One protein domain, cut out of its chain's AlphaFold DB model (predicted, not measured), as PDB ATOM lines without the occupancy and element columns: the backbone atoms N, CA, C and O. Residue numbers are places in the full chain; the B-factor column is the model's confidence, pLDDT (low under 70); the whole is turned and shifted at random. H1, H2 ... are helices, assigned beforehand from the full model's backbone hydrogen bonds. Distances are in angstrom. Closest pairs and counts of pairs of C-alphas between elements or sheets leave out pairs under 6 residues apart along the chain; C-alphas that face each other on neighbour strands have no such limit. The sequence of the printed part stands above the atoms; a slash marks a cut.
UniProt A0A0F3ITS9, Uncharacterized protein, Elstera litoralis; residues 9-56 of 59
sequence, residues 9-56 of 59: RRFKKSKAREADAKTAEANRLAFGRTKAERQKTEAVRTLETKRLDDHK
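AT A GLANCE: This is residues 9 to 56 of the 59 residues of an uncharacterized protein of Elstera litoralis (UniProt A0A0F3ITS9). Two long helices follow one another end to end, with a step and a wide-open bend at the link between them, and H2 does not fold back on H1. The printed part has 48 residues with two named helices, H1 then H2, and no named strand; its class is all helix. The whole is extended, with a radius of gyration of the C-alphas of 18.2 A, and its outline is a rod spanning 59 by 22 by 7 A.

HOW THE PARTS SIT: H1, residues 9 to 31, and H2, residues 35 to 54, are apart, with no C-alpha of the one within 8 A of the other. A tight link of 3 residues joins them. Residues 9 to 23, 28 to 33 and 36 to 56 stand free. In H1 and H2 every O i to N i+4 pair is within hydrogen-bond range.

IN THESE COORDINATES: H1 begins at C-alpha 9 (3.601, -3.892, 32.115) and measures 32.5 A from first to last C-alpha. H2 measures 28.4 A and ends at C-alpha 54 (6.291, 47.852, 52.845).

THE WHOLE: The two C-alphas farthest apart, those of Arg 9 and Lys 56, are 59.8 A apart. The printed part has no cut. Its mean pLDDT is 88.8, and no printed residue is under 70.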
ATOM      1  N   ARG A   9       3.701  -4.983  31.130       93.69
ATOM      2  CA  ARG A   9       3.601  -3.892  32.115       93.69
ATOM      3  C   ARG A   9       4.666  -2.825  31.867       93.69
ATOM      4  O   ARG A   9       4.353  -1.635  31.905       93.69
ATOM      5  N   ARG A  10       5.914  -3.227  31.600       92.19
ATOM      6  CA  ARG A  10       7.002  -2.291  31.266       92.19
ATOM      7  C   ARG A  10       6.724  -1.572  29.948       92.19
ATOM      8  O   ARG A  10       6.888  -0.356  29.893       92.19
ATOM      9  N   PHE A  11       6.225  -2.291  28.944       92.62
ATOM     10  CA  PHE A  11       5.836  -1.707  27.660       92.62
ATOM     11  C   PHE A  11       4.740  -0.643  27.818       92.62
ATOM     12  O   PHE A  11       4.924   0.500  27.404       92.62
ATOM     13  N   LYS A  12       3.641  -0.976  28.512       94.81
ATOM     14  CA  LYS A  12       2.556  -0.027  28.808       94.81
ATOM     15  C   LYS A  12       3.060   1.200  29.570       94.81
ATOM     16  O   LYS A  12       2.678   2.319  29.248       94.81
ATOM     17  N   LYS A  13       3.967   1.011  30.538       95.81
ATOM     18  CA  LYS A  13       4.587   2.117  31.281       95.81
ATOM     19  C   LYS A  13       5.428   3.027  30.381       95.81
ATOM     20  O   LYS A  13       5.373   4.238  30.555       95.81
ATOM     21  N   SER A  14       6.195   2.467  29.442       94.25
ATOM     22  CA  SER A  14       6.941   3.269  28.459       94.25
ATOM     23  C   SER A  14       5.991   4.101  27.610       94.25
ATOM     24  O   SER A  14       6.159   5.311  27.513       94.25
ATOM     25  N   LYS A  15       4.928   3.474  27.092       94.75
ATOM     26  CA  LYS A  15       3.925   4.158  26.272       94.75
ATOM     27  C   LYS A  15       3.209   5.285  27.007       94.75
ATOM     28  O   LYS A  15       3.022   6.345  26.421       94.75
ATOM     29  N   ALA A  16       2.879   5.096  28.284       96.00
ATOM     30  CA  ALA A  16       2.318   6.163  29.110       96.00
ATOM     31  C   ALA A  16       3.290   7.351  29.241       96.00
ATOM     32  O   ALA A  16       2.916   8.481  28.955       96.00
ATOM     33  N   ARG A  17       4.567   7.091  29.557       95.19
ATOM     34  CA  ARG A  17       5.588   8.151  29.648       95.19
ATOM     35  C   ARG A  17       5.798   8.893  28.327       95.19
ATOM     36  O   ARG A  17       5.995  10.101  28.339       95.19
ATOM     37  N   GLU A  18       5.777   8.183  27.200       95.25
ATOM     38  CA  GLU A  18       5.871   8.787  25.864       95.25
ATOM     39  C   GLU A  18       4.682   9.725  25.590       95.25
ATOM     40  O   GLU A  18       4.870  10.814  25.048       95.25
ATOM     41  N   ALA A  19       3.464   9.336  25.979       94.56
ATOM     42  CA  ALA A  19       2.274  10.175  25.840       94.56
ATOM     43  C   ALA A  19       2.337  11.427  26.735       94.56
ATOM     44  O   ALA A  19       2.036  12.534  26.276       94.56
ATOM     45  N   ASP A  20       2.799  11.273  27.977       93.31
ATOM     46  CA  ASP A  20       3.000  12.387  28.907       93.31
ATOM     47  C   ASP A  20       4.050  13.374  28.373       93.31
ATOM     48  O   ASP A  20       3.852  14.589  28.431       93.31
ATOM     49  N   ALA A  21       5.144  12.866  27.794       91.62
ATOM     50  CA  ALA A  21       6.196  13.687  27.198       91.62
ATOM     51  C   ALA A  21       5.677  14.517  26.013       91.62
ATOM     52  O   ALA A  21       5.906  15.725  25.976       91.62
ATOM     53  N   LYS A  22       4.903  13.911  25.104       92.50
ATOM     54  CA  LYS A  22       4.261  14.629  23.986       92.50
ATOM     55  C   LYS A  22       3.308  15.716  24.470       92.50
ATOM     56  O   LYS A  22       3.298  16.822  23.940       92.50
ATOM     57  N   THR A  23       2.527  15.417  25.506       88.38
ATOM     58  CA  THR A  23       1.625  16.396  26.121       88.38
ATOM     59  C   THR A  23       2.415  17.550  26.740       88.38
ATOM     60  O   THR A  23       2.048  18.713  26.589       88.38
ATOM     61  N   ALA A  24       3.538  17.257  27.399       86.62
ATOM     62  CA  ALA A  24       4.425  18.280  27.940       86.62
ATOM     63  C   ALA A  24       5.045  19.155  26.838       86.62
ATOM     64  O   ALA A  24       5.117  20.369  27.013       86.62
ATOM     65  N   GLU A  25       5.456  18.578  25.708       86.88
ATOM     66  CA  GLU A  25       5.949  19.322  24.541       86.88
ATOM     67  C   GLU A  25       4.872  20.226  23.940       86.88
ATOM     68  O   GLU A  25       5.115  21.418  23.754       86.88
ATOM     69  N   ALA A  26       3.660  19.705  23.734       85.50
ATOM     70  CA  ALA A  26       2.523  20.497  23.272       85.50
ATOM     71  C   ALA A  26       2.220  21.659  24.230       85.50
ATOM     72  O   ALA A  26       2.016  22.785  23.789       85.50
ATOM     73  N   ASN A  27       2.277  21.423  25.542       83.81
ATOM     74  CA  ASN A  27       2.083  22.470  26.543       83.81
ATOM     75  C   ASN A  27       3.215  23.514  26.541       83.81
ATOM     76  O   ASN A  27       2.946  24.694  26.754       83.81
ATOM     77  N   ARG A  28       4.472  23.117  26.289       82.62
ATOM     78  CA  ARG A  28       5.590  24.067  26.129       82.62
ATOM     79  C   ARG A  28       5.373  24.976  24.922       82.62
ATOM     80  O   ARG A  28       5.613  26.171  25.037       82.62
ATOM     81  N   LEU A  29       4.884  24.426  23.810       80.50
ATOM     82  CA  LEU A  29       4.555  25.195  22.606       80.50
ATOM     83  C   LEU A  29       3.334  26.099  22.815       80.50
ATOM     84  O   LEU A  29       3.389  27.281  22.499       80.50
ATOM     85  N   ALA A  30       2.248  25.561  23.375       77.25
ATOM     86  CA  ALA A  30       0.975  26.268  23.514       77.25
ATOM     87  C   ALA A  30       1.026  27.391  24.557       77.25
ATOM     88  O   ALA A  30       0.448  28.454  24.351       77.25
ATOM     89  N   PHE A  31       1.707  27.162  25.682       77.25
ATOM     90  CA  PHE A  31       1.723  28.114  26.792       77.25
ATOM     91  C   PHE A  31       3.029  28.905  26.893       77.25
ATOM     92  O   PHE A  31       3.101  29.846  27.685       77.25
ATOM     93  N   GLY A  32       4.066  28.537  26.132       76.06
ATOM     94  CA  GLY A  32       5.347  29.249  26.031       76.06
ATOM     95  C   GLY A  32       6.186  29.305  27.315       76.06
ATOM     96  O   GLY A  32       7.351  29.682  27.265       76.06
ATOM     97  N   ARG A  33       5.616  28.942  28.472       80.12
ATOM     98  CA  ARG A  33       6.274  28.928  29.782       80.12
ATOM     99  C   ARG A  33       5.951  27.638  30.516       80.12
ATOM    100  O   ARG A  33       4.792  27.238  30.657       80.12
ATOM    101  N   THR A  34       6.979  27.008  31.053       81.31
ATOM    102  CA  THR A  34       6.855  25.864  31.950       81.31
ATOM    103  C   THR A  34       6.217  26.273  33.282       81.31
ATOM    104  O   THR A  34       6.166  27.445  33.661       81.31
ATOM    105  N   LYS A  35       5.724  25.288  34.046       81.44
ATOM    106  CA  LYS A  35       5.200  25.528  35.402       81.44
ATOM    107  C   LYS A  35       6.245  26.192  36.309       81.44
ATOM    108  O   LYS A  35       5.891  27.110  37.041       81.44
ATOM    109  N   ALA A  36       7.504  25.759  36.226       84.12
ATOM    110  CA  ALA A  36       8.596  26.296  37.033       84.12
ATOM    111  C   ALA A  36       8.868  27.778  36.725       84.12
ATOM    112  O   ALA A  36       9.010  28.585  37.638       84.12
ATOM    113  N   GLU A  37       8.872  28.155  35.445       84.44
ATOM    114  CA  GLU A  37       9.049  29.552  35.033       84.44
ATOM    115  C   GLU A  37       7.889  30.427  35.500       84.44
ATOM    116  O   GLU A  37       8.123  31.498  36.055       84.44
ATOM    117  N   ARG A  38       6.642  29.952  35.358       85.19
ATOM    118  CA  ARG A  38       5.467  30.671  35.875       85.19
ATOM    119  C   ARG A  38       5.567  30.911  37.379       85.19
ATOM    120  O   ARG A  38       5.397  32.045  37.812       85.19
ATOM    121  N   GLN A  39       5.901  29.875  38.148       88.75
ATOM    122  CA  GLN A  39       6.066  29.976  39.601       88.75
ATOM    123  C   GLN A  39       7.180  30.950  39.987       88.75
ATOM    124  O   GLN A  39       7.010  31.735  40.914       88.75
ATOM    125  N   LYS A  40       8.303  30.946  39.259       90.44
ATOM    126  CA  LYS A  40       9.391  31.902  39.486       90.44
ATOM    127  C   LYS A  40       8.929  33.338  39.239       90.44
ATOM    128  O   LYS A  40       9.177  34.198  40.076       90.44
ATOM    129  N   THR A  41       8.257  33.603  38.119       87.19
ATOM    130  CA  THR A  41       7.740  34.945  37.807       87.19
ATOM    131  C   THR A  41       6.722  35.410  38.846       87.19
ATOM    132  O   THR A  41       6.762  36.560  39.269       87.19
ATOM    133  N   GLU A  42       5.833  34.525  39.287       89.94
ATOM    134  CA  GLU A  42       4.841  34.825  40.320       89.94
ATOM    135  C   GLU A  42       5.497  35.118  41.679       89.94
ATOM    136  O   GLU A  42       5.161  36.106  42.330       89.94
ATOM    137  N   ALA A  43       6.501  34.335  42.077       93.56
ATOM    138  CA  ALA A  43       7.263  34.576  43.300       93.56
ATOM    139  C   ALA A  43       8.014  35.919  43.265       93.56
ATOM    140  O   ALA A  43       8.019  36.651  44.251       93.56
ATOM    141  N   VAL A  44       8.609  36.279  42.123       93.44
ATOM    142  CA  VAL A  44       9.252  37.593  41.950       93.44
ATOM    143  C   VAL A  44       8.220  38.711  42.055       93.44
ATOM    144  O   VAL A  44       8.414  39.635  42.837       93.44
ATOM    145  N   ARG A  45       7.089  38.589  41.352       91.56
ATOM    146  CA  ARG A  45       6.024  39.595  41.389       91.56
ATOM    147  C   ARG A  45       5.482  39.797  42.802       91.56
ATOM    148  O   ARG A  45       5.300  40.930  43.216       91.56
ATOM    149  N   THR A  46       5.244  38.717  43.544       92.62
ATOM    150  CA  THR A  46       4.754  38.807  44.931       92.62
ATOM    151  C   THR A  46       5.777  39.426  45.881       92.62
ATOM    152  O   THR A  46       5.400  40.147  46.800       92.62
ATOM    153  N   LEU A  47       7.071  39.176  45.673       93.88
ATOM    154  CA  LEU A  47       8.127  39.843  46.431       93.88
ATOM    155  C   LEU A  47       8.183  41.341  46.112       93.88
ATOM    156  O   LEU A  47       8.318  42.152  47.022       93.88
ATOM    157  N   GLU A  48       8.080  41.708  44.837       92.56
ATOM    158  CA  GLU A  48       8.072  43.105  44.398       92.56
ATOM    159  C   GLU A  48       6.858  43.865  44.928       92.56
ATOM    160  O   GLU A  48       7.025  44.971  45.433       92.56
ATOM    161  N   THR A  49       5.660  43.268  44.885       91.50
ATOM    162  CA  THR A  49       4.462  43.892  45.461       91.50
ATOM    163  C   THR A  49       4.619  44.086  46.961       91.50
ATOM    164  O   THR A  49       4.403  45.189  47.437       91.50
ATOM    165  N   LYS A  50       5.093  43.065  47.690       91.50
ATOM    166  CA  LYS A  50       5.334  43.184  49.135       91.50
ATOM    167  C   LYS A  50       6.330  44.288  49.465       91.50
ATOM    168  O   LYS A  50       6.070  45.082  50.350       91.50
ATOM    169  N   ARG A  51       7.441  44.372  48.727       91.56
ATOM    170  CA  ARG A  51       8.418  45.456  48.903       91.56
ATOM    171  C   ARG A  51       7.791  46.823  48.661       91.56
ATOM    172  O   ARG A  51       8.068  47.746  49.410       91.56
ATOM    173  N   LEU A  52       6.983  46.964  47.612       89.94
ATOM    174  CA  LEU A  52       6.307  48.226  47.319       89.94
ATOM    175  C   LEU A  52       5.323  48.602  48.433       89.94
ATOM    176  O   LEU A  52       5.288  49.763  48.824       89.94
ATOM    177  N   ASP A  53       4.567  47.630  48.938       87.94
ATOM    178  CA  ASP A  53       3.621  47.820  50.035       87.94
ATOM    179  C   ASP A  53       4.349  48.198  51.338       87.94
ATOM    180  O   ASP A  53       3.966  49.166  51.983       87.94
ATOM    181  N   ASP A  54       5.456  47.526  51.675       86.25
ATOM    182  CA  ASP A  54       6.291  47.852  52.845       86.25
ATOM    183  C   ASP A  54       6.906  49.264  52.759       86.25
ATOM    184  O   ASP A  54       7.220  49.881  53.777       86.25
ATOM    185  N   HIS A  55       7.120  49.772  51.541       87.12
ATOM    186  CA  HIS A  55       7.668  51.106  51.288       87.12
ATOM    187  C   HIS A  55       6.602  52.191  51.105       87.12
ATOM    188  O   HIS A  55       6.963  53.365  50.973       87.12
ATOM    189  N   LYS A  56       5.310  51.848  51.094       83.88
ATOM    190  CA  LYS A  56       4.250  52.855  51.102       83.88
ATOM    191  C   LYS A  56       4.144  53.471  52.490       83.88
ATOM    192  O   LYS A  56       3.883  52.788  53.474       83.88
TER     193      LYS A  56